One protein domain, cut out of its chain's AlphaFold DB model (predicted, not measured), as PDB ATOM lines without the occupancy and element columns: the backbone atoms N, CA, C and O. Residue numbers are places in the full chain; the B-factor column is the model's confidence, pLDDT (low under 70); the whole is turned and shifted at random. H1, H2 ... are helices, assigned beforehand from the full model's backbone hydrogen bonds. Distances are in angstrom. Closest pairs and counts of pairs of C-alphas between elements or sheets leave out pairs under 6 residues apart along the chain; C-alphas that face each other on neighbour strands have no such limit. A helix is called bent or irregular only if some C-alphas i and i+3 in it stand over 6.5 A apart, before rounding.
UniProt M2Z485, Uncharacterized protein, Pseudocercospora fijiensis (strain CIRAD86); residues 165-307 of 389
ATOM      1  N   GLN A 165      -1.710  18.941 -32.528       89.81
ATOM      2  CA  GLN A 165      -1.752  17.506 -32.250       89.81
ATOM      3  C   GLN A 165      -2.526  17.216 -30.960       89.81
ATOM      4  O   GLN A 165      -3.418  16.364 -30.972       89.81
ATOM      5  N   THR A 166      -2.267  17.956 -29.880       93.69
ATOM      6  CA  THR A 166      -3.012  17.832 -28.619       93.69
ATOM      7  C   THR A 166      -4.499  18.110 -28.828       93.69
ATOM      8  O   THR A 166      -5.350  17.343 -28.365       93.69
ATOM      9  N   PHE A 167      -4.846  19.153 -29.593       94.19
ATOM     10  CA  PHE A 167      -6.249  19.413 -29.925       94.19
ATOM     11  C   PHE A 167      -6.852  18.327 -30.831       94.19
ATOM     12  O   PHE A 167      -8.004  17.938 -30.641       94.19
ATOM     13  N   GLY A 168      -6.090  17.801 -31.792       92.69
ATOM     14  CA  GLY A 168      -6.517  16.689 -32.642       92.69
ATOM     15  C   GLY A 168      -6.885  15.443 -31.834       92.69
ATOM     16  O   GLY A 168      -7.945  14.856 -32.060       92.69
ATOM     17  N   LEU A 169      -6.062  15.088 -30.841       94.25
ATOM     18  CA  LEU A 169      -6.325  13.986 -29.909       94.25
ATOM     19  C   LEU A 169      -7.539  14.254 -29.021       94.25
ATOM     20  O   LEU A 169      -8.352  13.357 -28.803       94.25
ATOM     21  N   PHE A 170      -7.704  15.492 -28.557       95.94
ATOM     22  CA  PHE A 170      -8.887  15.893 -27.806       95.94
ATOM     23  C   PHE A 170     -10.166  15.709 -28.625       95.94
ATOM     24  O   PHE A 170     -11.102  15.057 -28.169       95.94
ATOM     25  N   VAL A 171     -10.193  16.208 -29.862       94.56
ATOM     26  CA  VAL A 171     -11.339  16.027 -30.760       94.56
ATOM     27  C   VAL A 171     -11.567  14.550 -31.060       94.56
ATOM     28  O   VAL A 171     -12.711  14.105 -31.029       94.56
ATOM     29  N   HIS A 172     -10.508  13.781 -31.316       93.69
ATOM     30  CA  HIS A 172     -10.620  12.339 -31.510       93.69
ATOM     31  C   HIS A 172     -11.332  11.683 -30.321       93.69
ATOM     32  O   HIS A 172     -12.331  10.994 -30.519       93.69
ATOM     33  N   TRP A 173     -10.901  11.986 -29.095       96.12
ATOM     34  CA  TRP A 173     -11.540  11.473 -27.889       96.12
ATOM     35  C   TRP A 173     -13.011  11.894 -27.765       96.12
ATOM     36  O   TRP A 173     -13.838  11.088 -27.347       96.12
ATOM     37  N   LEU A 174     -13.383  13.119 -28.154       95.00
ATOM     38  CA  LEU A 174     -14.791  13.544 -28.122       95.00
ATOM     39  C   LEU A 174     -15.687  12.657 -28.999       95.00
ATOM     40  O   LEU A 174     -16.837  12.415 -28.635       95.00
ATOM     41  N   TYR A 175     -15.164  12.162 -30.123       94.12
ATOM     42  CA  TYR A 175     -15.900  11.285 -31.034       94.12
ATOM     43  C   TYR A 175     -15.833   9.809 -30.649       94.12
ATOM     44  O   TYR A 175     -16.830   9.106 -30.779       94.12
ATOM     45  N   THR A 176     -14.673   9.321 -30.207       94.19
ATOM     46  CA  THR A 176     -14.447   7.884 -29.982       94.19
ATOM     47  C   THR A 176     -14.579   7.473 -28.530       94.19
ATOM     48  O   THR A 176     -14.702   6.288 -28.245       94.19
ATOM     49  N   ARG A 177     -14.543   8.437 -27.603       93.94
ATOM     50  CA  ARG A 177     -14.471   8.216 -26.151       93.94
ATOM     51  C   ARG A 177     -13.239   7.409 -25.734       93.94
ATOM     52  O   ARG A 177     -13.220   6.819 -24.653       93.94
ATOM     53  N   HIS A 178     -12.198   7.402 -26.566       91.38
ATOM     54  CA  HIS A 178     -10.995   6.603 -26.366       91.38
ATOM     55  C   HIS A 178      -9.723   7.424 -26.549       91.38
ATOM     56  O   HIS A 178      -9.646   8.327 -27.382       91.38
ATOM     57  N   ILE A 179      -8.729   7.115 -25.716       93.06
ATOM     58  CA  ILE A 179      -7.395   7.707 -25.779       93.06
ATOM     59  C   ILE A 179      -6.456   6.616 -26.243       93.06
ATOM     60  O   ILE A 179      -6.182   5.662 -25.515       93.06
ATOM     61  N   HIS A 180      -5.968   6.760 -27.465       85.12
ATOM     62  CA  HIS A 180      -5.027   5.816 -28.033       85.12
ATOM     63  C   HIS A 180      -3.614   6.241 -27.665       85.12
ATOM     64  O   HIS A 180      -3.056   7.185 -28.217       85.12
ATOM     65  N   VAL A 181      -3.042   5.528 -26.700       82.19
ATOM     66  CA  VAL A 181      -1.615   5.596 -26.393       82.19
ATOM     67  C   VAL A 181      -0.982   4.390 -27.061       82.19
ATOM     68  O   VAL A 181      -1.201   3.259 -26.624       82.19
ATOM     69  N   SER A 182      -0.244   4.610 -28.150       79.81
ATOM     70  CA  SER A 182       0.306   3.502 -28.928       79.81
ATOM     71  C   SER A 182       1.203   2.639 -28.030       79.81
ATOM     72  O   SER A 182       2.172   3.104 -27.427       79.81
ATOM     73  N   PRO A 183       0.911   1.342 -27.863       68.25
ATOM     74  CA  PRO A 183       1.713   0.500 -26.991       68.25
ATOM     75  C   PRO A 183       3.131   0.309 -27.533       68.25
ATOM     76  O   PRO A 183       3.992  -0.110 -26.755       68.25
ATOM     77  N   GLU A 184       3.367   0.618 -28.806       73.38
ATOM     78  CA  GLU A 184       4.606   0.386 -29.542       73.38
ATOM     79  C   GLU A 184       5.548   1.591 -29.537       73.38
ATOM     80  O   GLU A 184       6.736   1.397 -29.793       73.38
ATOM     81  N   ASP A 185       5.082   2.797 -29.175       74.00
ATOM     82  CA  ASP A 185       5.985   3.950 -29.204       74.00
ATOM     83  C   ASP A 185       7.132   3.725 -28.220       74.00
ATOM     84  O   ASP A 185       6.943   3.507 -27.015       74.00
ATOM     85  N   ALA A 186       8.350   3.757 -28.755       72.06
ATOM     86  CA  ALA A 186       9.558   3.595 -27.964       72.06
ATOM     87  C   ALA A 186       9.732   4.759 -26.974       72.06
ATOM     88  O   ALA A 186      10.293   4.571 -25.890       72.06
ATOM     89  N   ASP A 187       9.206   5.940 -27.316       86.75
ATOM     90  CA  ASP A 187       9.321   7.138 -26.499       86.75
ATOM     91  C   ASP A 187       8.168   7.275 -25.495       86.75
ATOM     92  O   ASP A 187       7.146   7.922 -25.717       86.75
ATOM     93  N   ARG A 188       8.354   6.658 -24.329       84.06
ATOM     94  CA  ARG A 188       7.398   6.748 -23.215       84.06
ATOM     95  C   ARG A 188       7.339   8.133 -22.580       84.06
ATOM     96  O   ARG A 188       6.328   8.461 -21.967       84.06
ATOM     97  N   ALA A 189       8.408   8.922 -22.684       87.00
ATOM     98  CA  ALA A 189       8.392  10.284 -22.164       87.00
ATOM     99  C   ALA A 189       7.436  11.144 -23.000       87.00
ATOM    100  O   ALA A 189       6.611  11.848 -22.421       87.00
ATOM    101  N   ALA A 190       7.462  10.976 -24.327       89.94
ATOM    102  CA  ALA A 190       6.516  11.618 -25.236       89.94
ATOM    103  C   ALA A 190       5.054  11.217 -24.955       89.94
ATOM    104  O   ALA A 190       4.157  12.057 -25.018       89.94
ATOM    105  N   GLN A 191       4.799   9.957 -24.572       91.25
ATOM    106  CA  GLN A 191       3.449   9.513 -24.187       91.25
ATOM    107  C   GLN A 191       2.929  10.240 -22.951       91.25
ATOM    108  O   GLN A 191       1.795  10.719 -22.949       91.25
ATOM    109  N   PHE A 192       3.750  10.346 -21.905       93.56
ATOM    110  CA  PHE A 192       3.363  11.103 -20.719       93.56
ATOM    111  C   PHE A 192       3.167  12.578 -21.025       93.56
ATOM    112  O   PHE A 192       2.204  13.156 -20.537       93.56
ATOM    113  N   GLU A 193       4.039  13.175 -21.832       93.88
ATOM    114  CA  GLU A 193       3.896  14.563 -22.267       93.88
ATOM    115  C   GLU A 193       2.563  14.790 -22.984       93.88
ATOM    116  O   GLU A 193       1.791  15.648 -22.566       93.88
ATOM    117  N   THR A 194       2.227  13.940 -23.955       94.19
ATOM    118  CA  THR A 194       0.959  14.017 -24.695       94.19
ATOM    119  C   THR A 194      -0.252  13.865 -23.770       94.19
ATOM    120  O   THR A 194      -1.208  14.633 -23.866       94.19
ATOM    121  N   LEU A 195      -0.224  12.902 -22.839       96.31
ATOM    122  CA  LEU A 195      -1.309  12.713 -21.870       96.31
ATOM    123  C   LEU A 195      -1.435  13.906 -20.912       96.31
ATOM    124  O   LEU A 195      -2.547  14.323 -20.597       96.31
ATOM    125  N   CYS A 196      -0.316  14.472 -20.453       96.19
ATOM    126  CA  CYS A 196      -0.329  15.661 -19.603       96.19
ATOM    127  C   CYS A 196      -0.942  16.847 -20.348       96.19
ATOM    128  O   CYS A 196      -1.816  17.518 -19.807       96.19
ATOM    129  N   ASP A 197      -0.541  17.066 -21.596       96.06
ATOM    130  CA  ASP A 197      -0.986  18.205 -22.398       96.06
ATOM    131  C   ASP A 197      -2.463  18.099 -22.745       96.06
ATOM    132  O   ASP A 197      -3.208  19.073 -22.601       96.06
ATOM    133  N   LEU A 198      -2.915  16.889 -23.071       97.06
ATOM    134  CA  LEU A 198      -4.325  16.591 -23.264       97.06
ATOM    135  C   LEU A 198      -5.139  16.845 -21.986       97.06
ATOM    136  O   LEU A 198      -6.247  17.378 -22.061       97.06
ATOM    137  N   CYS A 199      -4.595  16.510 -20.811       97.06
ATOM    138  CA  CYS A 199      -5.292  16.729 -19.544       97.06
ATOM    139  C   CYS A 199      -5.380  18.211 -19.197       97.06
ATOM    140  O   CYS A 199      -6.434  18.670 -18.768       97.06
ATOM    141  N   LEU A 200      -4.295  18.963 -19.400       96.56
ATOM    142  CA  LEU A 200      -4.273  20.408 -19.177       96.56
ATOM    143  C   LEU A 200      -5.219  21.130 -20.143       96.56
ATOM    144  O   LEU A 200      -5.898  22.072 -19.743       96.56
ATOM    145  N   LEU A 201      -5.310  20.674 -21.395       96.44
ATOM    146  CA  LEU A 201      -6.305  21.166 -22.347       96.44
ATOM    147  C   LEU A 201      -7.724  20.897 -21.831       96.44
ATOM    148  O   LEU A 201      -8.537  21.821 -21.778       96.44
ATOM    149  N   ALA A 202      -8.027  19.659 -21.432       96.44
ATOM    150  CA  ALA A 202      -9.348  19.285 -20.930       96.44
ATOM    151  C   ALA A 202      -9.742  20.084 -19.675       96.44
ATOM    152  O   ALA A 202     -10.870  20.572 -19.597       96.44
ATOM    153  N   ASP A 203      -8.804  20.290 -18.747       95.31
ATOM    154  CA  ASP A 203      -8.993  21.083 -17.527       95.31
ATOM    155  C   ASP A 203      -9.301  22.554 -17.849       95.31
ATOM    156  O   ASP A 203     -10.349  23.079 -17.468       95.31
ATOM    157  N   ARG A 204      -8.470  23.206 -18.678       94.38
ATOM    158  CA  ARG A 204      -8.687  24.607 -19.091       94.38
ATOM    159  C   ARG A 204      -9.993  24.814 -19.855       94.38
ATOM    160  O   ARG A 204     -10.517  25.926 -19.877       94.38
ATOM    161  N   ARG A 205     -10.484  23.783 -20.547       95.00
ATOM    162  CA  ARG A 205     -11.747  23.812 -21.301       95.00
ATOM    163  C   ARG A 205     -12.920  23.241 -20.498       95.00
ATOM    164  O   ARG A 205     -14.019  23.152 -21.039       95.00
ATOM    165  N   GLN A 206     -12.704  22.907 -19.223       93.06
ATOM    166  CA  GLN A 206     -13.708  22.396 -18.291       93.06
ATOM    167  C   GLN A 206     -14.471  21.195 -18.853       93.06
ATOM    168  O   GLN A 206     -15.698  21.163 -18.847       93.06
ATOM    169  N   VAL A 207     -13.735  20.213 -19.374       95.50
ATOM    170  CA  VAL A 207     -14.304  18.964 -19.885       95.50
ATOM    171  C   VAL A 207     -13.828  17.830 -18.975       95.50
ATOM    172  O   VAL A 207     -12.706  17.351 -19.146       95.50
ATOM    173  N   PRO A 208     -14.633  17.393 -17.984       93.44
ATOM    174  CA  PRO A 208     -14.157  16.474 -16.946       93.44
ATOM    175  C   PRO A 208     -13.994  15.024 -17.394       93.44
ATOM    176  O   PRO A 208     -13.043  14.347 -17.019       93.44
ATOM    177  N   LEU A 209     -14.900  14.545 -18.243       94.50
ATOM    178  CA  LEU A 209     -14.894  13.161 -18.712       94.50
ATOM    179  C   LEU A 209     -13.580  12.723 -19.412       94.50
ATOM    180  O   LEU A 209     -13.126  11.612 -19.132       94.50
ATOM    181  N   PRO A 210     -12.934  13.535 -20.279       95.19
ATOM    182  CA  PRO A 210     -11.623  13.197 -20.818       95.19
ATOM    183  C   PRO A 210     -10.549  13.147 -19.741       95.19
ATOM    184  O   PRO A 210      -9.692  12.280 -19.820       95.19
ATOM    185  N   MET A 211     -10.598  14.001 -18.712       95.69
ATOM    186  CA  MET A 211      -9.612  13.950 -17.624       95.69
ATOM    187  C   MET A 211      -9.606  12.588 -16.924       95.69
ATOM    188  O   MET A 211      -8.532  12.050 -16.666       95.69
ATOM    189  N   ASN A 212     -10.778  11.989 -16.700       96.19
ATOM    190  CA  ASN A 212     -10.883  10.642 -16.129       96.19
ATOM    191  C   ASN A 212     -10.220   9.603 -17.043       96.19
ATOM    192  O   ASN A 212      -9.318   8.886 -16.617       96.19
ATOM    193  N   ALA A 213     -10.573   9.607 -18.333       96.12
ATOM    194  CA  ALA A 213      -9.976   8.697 -19.309       96.12
ATOM    195  C   ALA A 213      -8.446   8.873 -19.431       96.12
ATOM    196  O   ALA A 213      -7.723   7.910 -19.689       96.12
ATOM    197  N   ILE A 214      -7.933  10.094 -19.244       96.69
ATOM    198  CA  ILE A 214      -6.493  10.375 -19.257       96.69
ATOM    199  C   ILE A 214      -5.812   9.811 -18.013       96.69
ATOM    200  O   ILE A 214      -4.728   9.242 -18.132       96.69
ATOM    201  N   ILE A 215      -6.423   9.944 -16.835       97.12
ATOM    202  CA  ILE A 215      -5.896   9.364 -15.594       97.12
ATOM    203  C   ILE A 215      -5.849   7.834 -15.702       97.12
ATOM    204  O   ILE A 215      -4.823   7.240 -15.361       97.12
ATOM    205  N   ASP A 216      -6.890   7.207 -16.261       95.62
ATOM    206  CA  ASP A 216      -6.896   5.776 -16.591       95.62
ATOM    207  C   ASP A 216      -5.719   5.405 -17.507       95.62
ATOM    208  O   ASP A 216      -4.913   4.530 -17.176       95.62
ATOM    209  N   ALA A 217      -5.558   6.123 -18.623       95.12
ATOM    210  CA  ALA A 217      -4.471   5.885 -19.569       95.12
ATOM    211  C   ALA A 217      -3.086   6.085 -18.924       95.12
ATOM    212  O   ALA A 217      -2.171   5.290 -19.148       95.12
ATOM    213  N   MET A 218      -2.919   7.107 -18.078       95.69
ATOM    214  CA  MET A 218      -1.676   7.332 -17.339       95.69
ATOM    215  C   MET A 218      -1.384   6.195 -16.360       95.69
ATOM    216  O   MET A 218      -0.242   5.730 -16.318       95.69
ATOM    217  N   ARG A 219      -2.380   5.713 -15.599       95.19
ATOM    218  CA  ARG A 219      -2.226   4.528 -14.737       95.19
ATOM    219  C   ARG A 219      -1.734   3.350 -15.563       95.19
ATOM    220  O   ARG A 219      -0.761   2.712 -15.164       95.19
ATOM    221  N   ASP A 220      -2.348   3.084 -16.707       92.94
ATOM    222  CA  ASP A 220      -2.009   1.926 -17.534       92.94
ATOM    223  C   ASP A 220      -0.578   2.013 -18.079       92.94
ATOM    224  O   ASP A 220       0.171   1.028 -18.028       92.94
ATOM    225  N   VAL A 221      -0.146   3.207 -18.500       92.44
ATOM    226  CA  VAL A 221       1.248   3.466 -18.880       92.44
ATOM    227  C   VAL A 221       2.179   3.188 -17.698       92.44
ATOM    228  O   VAL A 221       3.129   2.417 -17.854       92.44
ATOM    229  N   VAL A 222       1.902   3.737 -16.507       92.88
ATOM    230  CA  VAL A 222       2.740   3.525 -15.313       92.88
ATOM    231  C   VAL A 222       2.773   2.051 -14.902       92.88
ATOM    232  O   VAL A 222       3.848   1.535 -14.608       92.88
ATOM    233  N   VAL A 223       1.647   1.336 -14.893       92.38
ATOM    234  CA  VAL A 223       1.592  -0.100 -14.557       92.38
ATOM    235  C   VAL A 223       2.463  -0.903 -15.523       92.38
ATOM    236  O   VAL A 223       3.268  -1.747 -15.101       92.38
ATOM    237  N   LYS A 224       2.360  -0.604 -16.822       89.50
ATOM    238  CA  LYS A 224       3.121  -1.283 -17.871       89.50
ATOM    239  C   LYS A 224       4.623  -1.049 -17.708       89.50
ATOM    240  O   LYS A 224       5.382  -2.012 -17.571       89.50
ATOM    241  N   ILE A 225       5.057   0.212 -17.681       87.56
ATOM    242  CA  ILE A 225       6.485   0.565 -17.780       87.56
ATOM    243  C   ILE A 225       7.175   0.764 -16.428       87.56
ATOM    244  O   ILE A 225       8.401   0.735 -16.363       87.56
ATOM    245  N   HIS A 226       6.407   0.961 -15.358       87.62
ATOM    246  CA  HIS A 226       6.881   1.255 -14.004       87.62
ATOM    247  C   HIS A 226       7.805   2.483 -13.918       87.62
ATOM    248  O   HIS A 226       8.805   2.483 -13.204       87.62
ATOM    249  N   LYS A 227       7.479   3.532 -14.681       88.31
ATOM    250  CA  LYS A 227       8.170   4.828 -14.671       88.31
ATOM    251  C   LYS A 227       7.179   5.946 -14.391       88.31
ATOM    252  O   LYS A 227       6.005   5.835 -14.728       88.31
ATOM    253  N   LEU A 228       7.687   7.014 -13.788       89.88
ATOM    254  CA  LEU A 228       6.931   8.198 -13.400       89.88
ATOM    255  C   LEU A 228       7.083   9.309 -14.453       89.88
ATOM    256  O   LEU A 228       8.172   9.437 -15.022       89.88
ATOM    257  N   PRO A 229       6.060  10.161 -14.654       90.38
ATOM    258  CA  PRO A 229       6.135  11.341 -15.517       90.38
ATOM    259  C   PRO A 229       6.913  12.491 -14.844       90.38
ATOM    260  O   PRO A 229       6.414  13.606 -14.729       90.38
ATOM    261  N   LEU A 230       8.126  12.222 -14.333       92.38
ATOM    262  CA  LEU A 230       8.909  13.206 -13.565       92.38
ATOM    263  C   LEU A 230       9.152  14.520 -14.329       92.38
ATOM    264  O   LEU A 230       8.947  15.573 -13.727       92.38
ATOM    265  N   PRO A 231       9.528  14.509 -15.627       92.25
ATOM    266  CA  PRO A 231       9.759  15.752 -16.367       92.25
ATOM    267  C   PRO A 231       8.513  16.643 -16.469       92.25
ATOM    268  O   PRO A 231       8.630  17.864 -16.532       92.25
ATOM    269  N   GLN A 232       7.319  16.047 -16.459       94.56
ATOM    270  CA  GLN A 232       6.053  16.760 -16.607       94.56
ATOM    271  C   GLN A 232       5.510  17.310 -15.281       94.56
ATOM    272  O   GLN A 232       4.581  18.115 -15.301       94.56
ATOM    273  N   LEU A 233       6.072  16.933 -14.124       94.50
ATOM    274  CA  LEU A 233       5.518  17.329 -12.824       94.50
ATOM    275  C   LEU A 233       5.498  18.836 -12.618       94.50
ATOM    276  O   LEU A 233       4.471  19.360 -12.206       94.50
ATOM    277  N   ASN A 234       6.581  19.541 -12.944       94.19
ATOM    278  CA  ASN A 234       6.597  20.998 -12.803       94.19
ATOM    279  C   ASN A 234       5.515  21.637 -13.683       94.19
ATOM    280  O   ASN A 234       4.718  22.426 -13.191       94.19
ATOM    281  N   LYS A 235       5.369  21.175 -14.934       95.06
ATOM    282  CA  LYS A 235       4.303  21.624 -15.842       95.06
ATOM    283  C   LYS A 235       2.911  21.390 -15.245       95.06
ATOM    284  O   LYS A 235       2.090  22.304 -15.264       95.06
ATOM    285  N   ILE A 236       2.650  20.209 -14.680       96.06
ATOM    286  CA  ILE A 236       1.377  19.898 -14.011       96.06
ATOM    287  C   ILE A 236       1.158  20.837 -12.821       96.06
ATOM    288  O   ILE A 236       0.079  21.413 -12.691       96.06
ATOM    289  N   PHE A 237       2.161  21.025 -11.965       96.69
ATOM    290  CA  PHE A 237       2.054  21.867 -10.772       96.69
ATOM    291  C   PHE A 237       1.899  23.363 -11.093       96.69
ATOM    292  O   PHE A 237       1.226  24.082 -10.354       96.69
ATOM    293  N   ASP A 238       2.444  23.822 -12.212       95.88
ATOM    294  CA  ASP A 238       2.322  25.215 -12.642       95.88
ATOM    295  C   ASP A 238       0.967  25.505 -13.311       95.88
ATOM    296  O   ASP A 238       0.528  26.653 -13.345       95.88
ATOM    297  N   ASN A 239       0.291  24.479 -13.845       96.12
ATOM    298  CA  ASN A 239      -0.909  24.638 -14.679       96.12
ATOM    299  C   ASN A 239      -2.201  24.070 -14.071       96.12
ATOM    300  O   ASN A 239      -3.235  24.124 -14.726       96.12
ATOM    301  N   THR A 240      -2.164  23.520 -12.859       96.25
ATOM    302  CA  THR A 240      -3.345  22.935 -12.196       96.25
ATOM    303  C   THR A 240      -3.587  23.558 -10.827       96.25
ATOM    304  O   THR A 240      -2.706  24.203 -10.259       96.25
ATOM    305  N   THR A 241      -4.766  23.343 -10.256       95.31
ATOM    306  CA  THR A 241      -5.042  23.656  -8.851       95.31
ATOM    307  C   THR A 241      -4.565  22.528  -7.928       95.31
ATOM    308  O   THR A 241      -4.247  21.421  -8.362       95.31
ATOM    309  N   THR A 242      -4.499  22.790  -6.619       94.38
ATOM    310  CA  THR A 242      -4.067  21.795  -5.614       94.38
ATOM    311  C   THR A 242      -5.025  20.611  -5.472       94.38
ATOM    312  O   THR A 242      -4.637  19.549  -4.994       94.38
ATOM    313  N   ASP A 243      -6.287  20.787  -5.848       94.00
ATOM    314  CA  ASP A 243      -7.345  19.777  -5.804       94.00
ATOM    315  C   ASP A 243      -7.510  19.010  -7.126       94.00
ATOM    316  O   ASP A 243      -8.207  17.988  -7.153       94.00
ATOM    317  N   ALA A 244      -6.815  19.430  -8.191       95.56
ATOM    318  CA  ALA A 244      -6.875  18.779  -9.491       95.56
ATOM    319  C   ALA A 244      -6.549  17.280  -9.394       95.56
ATOM    320  O   ALA A 244      -5.550  16.862  -8.795       95.56
ATOM    321  N   GLY A 245      -7.398  16.466 -10.023       95.56
ATOM    322  CA  GLY A 245      -7.293  15.008 -10.032       95.56
ATOM    323  C   GLY A 245      -5.933  14.504 -10.502       95.56
ATOM    324  O   GLY A 245      -5.297  13.703  -9.814       95.56
ATOM    325  N   LEU A 246      -5.443  15.059 -11.616       96.25
ATOM    326  CA  LEU A 246      -4.144  14.722 -12.198       96.25
ATOM    327  C   LEU A 246      -2.988  14.950 -11.217       96.25
ATOM    328  O   LEU A 246      -2.147  14.071 -11.038       96.25
ATOM    329  N   ARG A 247      -2.954  16.110 -10.548       96.38
ATOM    330  CA  ARG A 247      -1.904  16.437  -9.574       96.38
ATOM    331  C   ARG A 247      -1.898  15.430  -8.427       96.38
ATOM    332  O   ARG A 247      -0.855  14.854  -8.115       96.38
ATOM    333  N   ARG A 248      -3.072  15.187  -7.834       96.81
ATOM    334  CA  ARG A 248      -3.238  14.244  -6.719       96.81
ATOM    335  C   ARG A 248      -2.851  12.822  -7.125       96.81
ATOM    336  O   ARG A 248      -2.184  12.136  -6.351       96.81
ATOM    337  N   PHE A 249      -3.208  12.409  -8.341       96.88
ATOM    338  CA  PHE A 249      -2.810  11.124  -8.906       96.88
ATOM    339  C   PHE A 249      -1.288  11.022  -9.040       96.88
ATOM    340  O   PHE A 249      -0.694  10.096  -8.495       96.88
ATOM    341  N   CYS A 250      -0.629  11.996  -9.675       95.69
ATOM    342  CA  CYS A 250       0.826  11.988  -9.830       95.69
ATOM    343  C   CYS A 250       1.553  11.892  -8.483       95.69
ATOM    344  O   CYS A 250       2.446  11.059  -8.344       95.69
ATOM    345  N   VAL A 251       1.149  12.676  -7.476       95.38
ATOM    346  CA  VAL A 251       1.732  12.608  -6.123       95.38
ATOM    347  C   VAL A 251       1.552  11.224  -5.506       95.38
ATOM    348  O   VAL A 251       2.509  10.669  -4.961       95.38
ATOM    349  N   ALA A 252       0.360  10.636  -5.624       94.62
ATOM    350  CA  ALA A 252       0.102   9.298  -5.113       94.62
ATOM    351  C   ALA A 252       0.996   8.256  -5.789       94.62
ATOM    352  O   ALA A 252       1.666   7.483  -5.107       94.62
ATOM    353  N   VAL A 253       1.083   8.264  -7.118       93.31
ATOM    354  CA  VAL A 253       1.940   7.323  -7.844       93.31
ATOM    355  C   VAL A 253       3.415   7.531  -7.478       93.31
ATOM    356  O   VAL A 253       4.123   6.553  -7.249       93.31
ATOM    357  N   ILE A 254       3.881   8.777  -7.340       93.44
ATOM    358  CA  ILE A 254       5.253   9.086  -6.914       93.44
ATOM    359  C   ILE A 254       5.545   8.476  -5.544       93.44
ATOM    360  O   ILE A 254       6.508   7.730  -5.414       93.44
ATOM    361  N   VAL A 255       4.717   8.737  -4.533       91.75
ATOM    362  CA  VAL A 255       4.937   8.214  -3.173       91.75
ATOM    363  C   VAL A 255       5.007   6.687  -3.148       91.75
ATOM    364  O   VAL A 255       5.782   6.116  -2.384       91.75
ATOM    365  N   ASN A 256       4.232   6.035  -4.010       88.19
ATOM    366  CA  ASN A 256       4.078   4.589  -4.002       88.19
ATOM    367  C   ASN A 256       5.080   3.840  -4.902       88.19
ATOM    368  O   ASN A 256       5.397   2.685  -4.616       88.19
ATOM    369  N   VAL A 257       5.580   4.466  -5.971       89.12
ATOM    370  CA  VAL A 257       6.508   3.852  -6.945       89.12
ATOM    371  C   VAL A 257       7.951   4.314  -6.732       89.12
ATOM    372  O   VAL A 257       8.899   3.583  -7.023       89.12
ATOM    373  N   MET A 258       8.158   5.532  -6.235       85.00
ATOM    374  CA  MET A 258       9.484   6.129  -6.165       85.00
ATOM    375  C   MET A 258      10.370   5.461  -5.108       85.00
ATOM    376  O   MET A 258       9.974   5.202  -3.971       85.00
ATOM    377  N   HIS A 259      11.628   5.225  -5.477       73.94
ATOM    378  CA  HIS A 259      12.665   4.820  -4.537       73.94
ATOM    379  C   HIS A 259      13.287   6.052  -3.868       73.94
ATOM    380  O   HIS A 259      13.379   7.117  -4.470       73.94
ATOM    381  N   SER A 260      13.792   5.892  -2.642       70.50
ATOM    382  CA  SER A 260      14.407   6.963  -1.836       70.50
ATOM    383  C   SER A 260      15.634   7.643  -2.467       70.50
ATOM    384  O   SER A 260      16.200   8.544  -1.863       70.50
ATOM    385  N   SER A 261      16.086   7.189  -3.638       71.81
ATOM    386  CA  SER A 261      17.253   7.701  -4.359       71.81
ATOM    387  C   SER A 261      16.926   8.737  -5.437       71.81
ATOM    388  O   SER A 261      17.855   9.233  -6.069       71.81
ATOM    389  N   THR A 262      15.652   9.035  -5.711       78.81
ATOM    390  CA  THR A 262      15.309  10.084  -6.683       78.81
ATOM    391  C   THR A 262      15.680  11.448  -6.113       78.81
ATOM    392  O   THR A 262      15.289  11.781  -4.994       78.81
ATOM    393  N   GLY A 263      16.452  12.220  -6.876       77.25
ATOM    394  CA  GLY A 263      16.934  13.527  -6.453       77.25
ATOM    395  C   GLY A 263      15.798  14.521  -6.210       77.25
ATOM    396  O   GLY A 263      14.838  14.603  -6.982       77.25
ATOM    397  N   SER A 264      15.898  15.269  -5.111       81.62
ATOM    398  CA  SER A 264      14.909  16.275  -4.706       81.62
ATOM    399  C   SER A 264      14.799  17.445  -5.688       81.62
ATOM    400  O   SER A 264      13.797  18.148  -5.690       81.62
ATOM    401  N   GLU A 265      15.820  17.658  -6.517       87.62
ATOM    402  CA  GLU A 265      15.926  18.755  -7.480       87.62
ATOM    403  C   GLU A 265      14.900  18.702  -8.619       87.62
ATOM    404  O   GLU A 265      14.680  19.710  -9.284       87.62
ATOM    405  N   LEU A 266      14.262  17.550  -8.841       87.19
ATOM    406  CA  LEU A 266      13.253  17.387  -9.890       87.19
ATOM    407  C   LEU A 266      11.866  17.894  -9.481       87.19
ATOM    408  O   LEU A 266      10.990  18.022 -10.333       87.19
ATOM    409  N   PHE A 267      11.659  18.170  -8.194       92.75
ATOM    410  CA  PHE A 267      10.352  18.510  -7.650       92.75
ATOM    411  C   PHE A 267      10.274  19.990  -7.296       92.75
ATOM    412  O   PHE A 267      11.141  20.526  -6.599       92.75
ATOM    413  N   SER A 268       9.183  20.640  -7.702       93.94
ATOM    414  CA  SER A 268       8.815  21.935  -7.139       93.94
ATOM    415  C   SER A 268       8.624  21.834  -5.621       93.94
ATOM    416  O   SER A 268       8.342  20.766  -5.058       93.94
ATOM    417  N   ARG A 269       8.759  22.968  -4.929       94.38
ATOM    418  CA  ARG A 269       8.578  23.043  -3.474       94.38
ATOM    419  C   ARG A 269       7.183  22.564  -3.064       94.38
ATOM    420  O   ARG A 269       7.037  21.863  -2.066       94.38
ATOM    421  N   GLU A 270       6.176  22.926  -3.843       95.44
ATOM    422  CA  GLU A 270       4.777  22.559  -3.657       95.44
ATOM    423  C   GLU A 270       4.594  21.045  -3.802       95.44
ATOM    424  O   GLU A 270       3.972  20.418  -2.942       95.44
ATOM    425  N   CYS A 271       5.218  20.442  -4.819       95.06
ATOM    426  CA  CYS A 271       5.197  18.998  -5.031       95.06
ATOM    427  C   CYS A 271       5.826  18.241  -3.855       95.06
ATOM    428  O   CYS A 271       5.217  17.310  -3.325       95.06
ATOM    429  N   LEU A 272       6.993  18.682  -3.369       94.62
ATOM    430  CA  LEU A 272       7.643  18.083  -2.196       94.62
ATOM    431  C   LEU A 272       6.755  18.141  -0.949       94.62
ATOM    432  O   LEU A 272       6.676  17.163  -0.208       94.62
ATOM    433  N   ILE A 273       6.062  19.259  -0.718       95.19
ATOM    434  CA  ILE A 273       5.147  19.402   0.421       95.19
ATOM    435  C   ILE A 273       3.990  18.400   0.321       95.19
ATOM    436  O   ILE A 273       3.637  17.779   1.326       95.19
ATOM    437  N   GLU A 274       3.392  18.229  -0.858       95.88
ATOM    438  CA  GLU A 274       2.302  17.269  -1.066       95.88
ATOM    439  C   GLU A 274       2.775  15.817  -0.906       95.88
ATOM    440  O   GLU A 274       2.127  15.039  -0.201       95.88
ATOM    441  N   ILE A 275       3.949  15.481  -1.450       93.88
ATOM    442  CA  ILE A 275       4.608  14.183  -1.249       93.88
ATOM    443  C   ILE A 275       4.823  13.925   0.246       93.88
ATOM    444  O   ILE A 275       4.421  12.882   0.756       93.88
ATOM    445  N   MET A 276       5.405  14.879   0.981       93.88
ATOM    446  CA  MET A 276       5.666  14.733   2.417       93.88
ATOM    447  C   MET A 276       4.383  14.541   3.228       93.88
ATOM    448  O   MET A 276       4.353  13.696   4.123       93.88
ATOM    449  N   LYS A 277       3.316  15.291   2.919       94.56
ATOM    450  CA  LYS A 277       2.009  15.131   3.577       94.56
ATOM    451  C   LYS A 277       1.461  13.720   3.386       94.56
ATOM    452  O   LYS A 277       0.977  13.129   4.349       94.56
ATOM    453  N   LEU A 278       1.550  13.189   2.169       93.56
ATOM    454  CA  LEU A 278       1.037  11.859   1.857       93.56
ATOM    455  C   LEU A 278       1.893  10.756   2.497       93.56
ATOM    456  O   LEU A 278       1.349   9.858   3.131       93.56
ATOM    457  N   VAL A 279       3.226  10.870   2.442       91.62
ATOM    458  CA  VAL A 279       4.152   9.942   3.122       91.62
ATOM    459  C   VAL A 279       3.901   9.909   4.628       91.62
ATOM    460  O   VAL A 279       3.877   8.833   5.222       91.62
ATOM    461  N   TRP A 280       3.686  11.070   5.251       93.56
ATOM    462  CA  TRP A 280       3.410  11.156   6.684       93.56
ATOM    463  C   TRP A 280       2.067  10.525   7.064       93.56
ATOM    464  O   TRP A 280       1.945   9.920   8.126       93.56
ATOM    465  N   LYS A 281       1.058  10.667   6.198       93.25
ATOM    466  CA  LYS A 281      -0.284  10.121   6.414       93.25
ATOM    467  C   LYS A 281      -0.325   8.599   6.244       93.25
ATOM    468  O   LYS A 281      -0.899   7.917   7.089       93.25
ATOM    469  N   ASP A 282       0.306   8.083   5.190       88.69
ATOM    470  CA  ASP A 282       0.128   6.694   4.742       88.69
ATOM    471  C   ASP A 282       1.334   5.790   5.069       88.69
ATOM    472  O   ASP A 282       1.341   4.598   4.760       88.69
ATOM    473  N   GLY A 283       2.378   6.345   5.693       85.88
ATOM    474  CA  GLY A 283       3.568   5.610   6.130       85.88
ATOM    475  C   GLY A 283       4.553   5.251   5.013       85.88
ATOM    476  O   GLY A 283       5.513   4.527   5.266       85.88
ATOM    477  N   GLY A 284       4.343   5.750   3.788       81.06
ATOM    478  CA  GLY A 284       5.245   5.520   2.652       81.06
ATOM    479  C   GLY A 284       5.290   4.063   2.177       81.06
ATOM    480  O   GLY A 284       6.342   3.585   1.748       81.06
ATOM    481  N   ASN A 285       4.172   3.340   2.281       83.31
ATOM    482  CA  ASN A 285       4.082   1.973   1.778       83.31
ATOM    483  C   ASN A 285       4.313   1.950   0.263       83.31
ATOM    484  O   ASN A 285       3.671   2.679  -0.482       83.31
ATOM    485  N   LYS A 286       5.222   1.093  -0.203       85.62
ATOM    486  CA  LYS A 286       5.447   0.912  -1.641       85.62
ATOM    487  C   LYS A 286       4.298   0.117  -2.252       85.62
ATOM    488  O   LYS A 286       3.907  -0.913  -1.699       85.62
ATOM    489  N   MET A 287       3.806   0.540  -3.413       85.81
ATOM    490  CA  MET A 287       2.855  -0.255  -4.192       85.81
ATOM    491  C   MET A 287       3.583  -1.181  -5.157       85.81
ATOM    492  O   MET A 287       4.525  -0.784  -5.843       85.81
ATOM    493  N   THR A 288       3.097  -2.416  -5.253       90.19
ATOM    494  CA  THR A 288       3.432  -3.297  -6.373       90.19
ATOM    495  C   THR A 288       2.659  -2.874  -7.627       90.19
ATOM    496  O   THR A 288       1.749  -2.041  -7.566       90.19
ATOM    497  N   LYS A 289       2.997  -3.456  -8.786       90.94
ATOM    498  CA  LYS A 289       2.251  -3.212 -10.031       90.94
ATOM    499  C   LYS A 289       0.786  -3.627  -9.909       90.94
ATOM    500  O   LYS A 289      -0.084  -2.948 -10.441       90.94
ATOM    501  N   GLU A 290       0.521  -4.711  -9.188       91.88
ATOM    502  CA  GLU A 290      -0.818  -5.245  -8.941       91.88
ATOM    503  C   GLU A 290      -1.632  -4.269  -8.093       91.88
ATOM    504  O   GLU A 290      -2.753  -3.939  -8.466       91.88
ATOM    505  N   ASN A 291      -1.031  -3.724  -7.030       92.00
ATOM    506  CA  ASN A 291      -1.677  -2.722  -6.181       92.00
ATOM    507  C   ASN A 291      -1.997  -1.435  -6.954       92.00
ATOM    508  O   ASN A 291      -3.034  -0.819  -6.721       92.00
ATOM    509  N   LEU A 292      -1.113  -1.027  -7.872       92.06
ATOM    510  CA  LEU A 292      -1.354   0.130  -8.732       92.06
ATOM    511  C   LEU A 292      -2.459  -0.146  -9.762       92.06
ATOM    512  O   LEU A 292      -3.265   0.735 -10.047       92.06
ATOM    513  N   LYS A 293      -2.527  -1.370 -10.299       93.31
ATOM    514  CA  LYS A 293      -3.600  -1.794 -11.210       93.31
ATOM    515  C   LYS A 293      -4.961  -1.810 -10.509       93.31
ATOM    516  O   LYS A 293      -5.955  -1.450 -11.125       93.31
ATOM    517  N   SER A 294      -4.998  -2.197  -9.235       92.62
ATOM    518  CA  SER A 294      -6.207  -2.211  -8.404       92.62
ATOM    519  C   SER A 294      -6.460  -0.898  -7.656       92.62
ATOM    520  O   SER A 294      -7.250  -0.883  -6.711       92.62
ATOM    521  N   LEU A 295      -5.749   0.182  -7.991       93.25
ATOM    522  CA  LEU A 295      -5.931   1.472  -7.335       93.25
ATOM    523  C   LEU A 295      -7.327   2.014  -7.660       93.25
ATOM    524  O   LEU A 295      -7.680   2.145  -8.831       93.25
ATOM    525  N   ASP A 296      -8.096   2.367  -6.628       94.56
ATOM    526  CA  ASP A 296      -9.358   3.084  -6.812       94.56
ATOM    527  C   ASP A 296      -9.061   4.471  -7.391       94.56
ATOM    528  O   ASP A 296      -8.521   5.346  -6.705       94.56
ATOM    529  N   LEU A 297      -9.379   4.651  -8.673       95.56
ATOM    530  CA  LEU A 297      -9.162   5.909  -9.373       95.56
ATOM    531  C   LEU A 297     -10.284   6.921  -9.149       95.56
ATOM    532  O   LEU A 297     -10.083   8.098  -9.450       95.56
ATOM    533  N   CYS A 298     -11.416   6.527  -8.548       95.38
ATOM    534  CA  CYS A 298     -12.528   7.447  -8.304       95.38
ATOM    535  C   CYS A 298     -12.099   8.657  -7.468       95.38
ATOM    536  O   CYS A 298     -12.595   9.759  -7.674       95.38
ATOM    537  N   GLN A 299     -11.132   8.470  -6.563       95.06
ATOM    538  CA  GLN A 299     -10.583   9.547  -5.738       95.06
ATOM    539  C   GLN A 299      -9.822  10.621  -6.540       95.06
ATOM    540  O   GLN A 299      -9.637  11.733  -6.037       95.06
ATOM    541  N   TYR A 300      -9.359  10.296  -7.752       96.44
ATOM    542  CA  TYR A 300      -8.645  11.204  -8.657       96.44
ATOM    543  C   TYR A 300      -9.506  11.657  -9.834       96.44
ATOM    544  O   TYR A 300      -9.230  12.693 -10.426       96.44
ATOM    545  N   HIS A 301     -10.541  10.901 -10.172       96.56
ATOM    546  CA  HIS A 301     -11.503  11.246 -11.205       96.56
ATOM    547  C   HIS A 301     -12.486  12.320 -10.728       96.56
ATOM    548  O   HIS A 301     -12.758  12.482  -9.536       96.56
ATOM    549  N   TRP A 302     -13.048  13.045 -11.687       95.00
ATOM    550  CA  TRP A 302     -14.116  14.005 -11.464       95.00
ATOM    551  C   TRP A 302     -15.482  13.337 -11.644       95.00
ATOM    552  O   TRP A 302     -15.717  12.664 -12.651       95.00
ATOM    553  N   HIS A 303     -16.368  13.546 -10.673       93.69
ATOM    554  CA  HIS A 303     -17.729  13.016 -10.627       93.69
ATOM    555  C   HIS A 303     -18.663  14.053 -10.008       93.69
ATOM    556  O   HIS A 303     -18.228  14.878  -9.200       93.69
ATOM    557  N   GLU A 304     -19.948  13.967 -10.338       92.00
ATOM    558  CA  GLU A 304     -20.988  14.644  -9.567       92.00
ATOM    559  C   GLU A 304     -21.163  13.970  -8.193       92.00
ATOM    560  O   GLU A 304     -20.730  12.837  -7.966       92.00
ATOM    561  N   GLU A 305     -21.760  14.682  -7.237       92.69
ATOM    562  CA  GLU A 305     -21.931  14.171  -5.876       92.69
ATOM    563  C   GLU A 305     -22.786  12.892  -5.870       92.69
ATOM    564  O   GLU A 305     -23.944  12.901  -6.277       92.69
ATOM    565  N   GLY A 306     -22.209  11.789  -5.388       92.06
ATOM    566  CA  GLY A 306     -22.869  10.480  -5.318       92.06
ATOM    567  C   GLY A 306     -22.589   9.556  -6.506       92.06
ATOM    568  O   GLY A 306     -22.821   8.352  -6.385       92.06
ATOM    569  N   GLU A 307     -22.022  10.076  -7.592       93.69
ATOM    570  CA  GLU A 307     -21.623   9.280  -8.751       93.69
ATOM    571  C   GLU A 307     -20.271   8.590  -8.515       93.69
ATOM    572  O   GLU A 307     -19.396   9.078  -7.790       93.69
TER     573      GLU A 307
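This is residues 165 to 307 of the 389 residues of an uncharacterized protein of Pseudocercospora fijiensis (strain CIRAD86) (UniProt M2Z485). Four helices, H2, H3, H4 and H5, make an up-and-down bundle, each running against the one before it. H1 crosses H2 on one side of this bundle and H6 crosses H5 on the opposite side, while the short H7 packs on H3. The printed part has 143 residues with seven named helices, H1 to H7 in chain order, and no named strand; the class is all helix. It is compact, with a radius of gyration of the C-alphas of 14.7 A, and spans 42 by 39 by 29 A.

Find C-alpha 165 at (-1.752, 17.506, -32.250); here H1 begins and runs to residue 176. Next look for H2, residues 188 to 204, 24.4 A from first to last C-alpha, and H3, residues 208 to 225, 26.1 A long from C-alpha 208 at (-14.157, 16.474, -16.946). H4 holds residues 230 to 239 and is irregular: C-alphas 231 and 234 are 7.1 A apart. H5 follows with residues 245 to 257, then H6 with residues 269 to 282, 20.2 A long. H7, residues 289 to 293, ends at C-alpha 293 at (-3.600, -1.794, -11.210).

Start in the bundle, where H2 and H3 form a helical hairpin at a shallow tilt of 15 degrees, opposite ways; their closest C-alphas, Cys 199 and Met 211, are 5.5 A apart. H2 touches H4 the same way at 11 degrees, a shallow tilt, closest at the C-alphas of Glu 193 and Gln 232, 6.4 A. H4 and H5 form a second helical hairpin at a shallow tilt of 28 degrees, opposite ways; H5 touches H4 with residues 246 to 250 alone, closest at the C-alphas of Ile 236 and Arg 247, 6.5 A. H3 and H5 only just touch, with 3 pairs of C-alphas within 8 A, while H3 and H4 are apart. Outside these four, H1 touches H2 with residues 166 to 170 alone, only just about perpendicular at 72 degrees, closest at the C-alphas of Thr 166 and Leu 198, 5.7 A. H5 touches H6 with residues 251 to 255 alone at a steep tilt of 63 degrees, closest at the C-alphas of Val 251 and Ile 275, 5.9 A. H3 touches H7 with residues 219 to 223 alone, closest at the C-alphas of Val 223 and Lys 289, 5.5 A. In H1, H2, H3, H5, H6 and H7 every O i to N i+4 pair is within hydrogen-bond range; in H4, 4 of 6 are.

The C-alphas farthest apart, Tyr 175 and Ser 261, are 42.7 A from each other. The printed part has no cut; the links H1 to H2 and H5 to H6 are long, and residues 294 to 307 hold no named element. Mean pLDDT of the printed part is 91.7, and residue 183 is the one under 70.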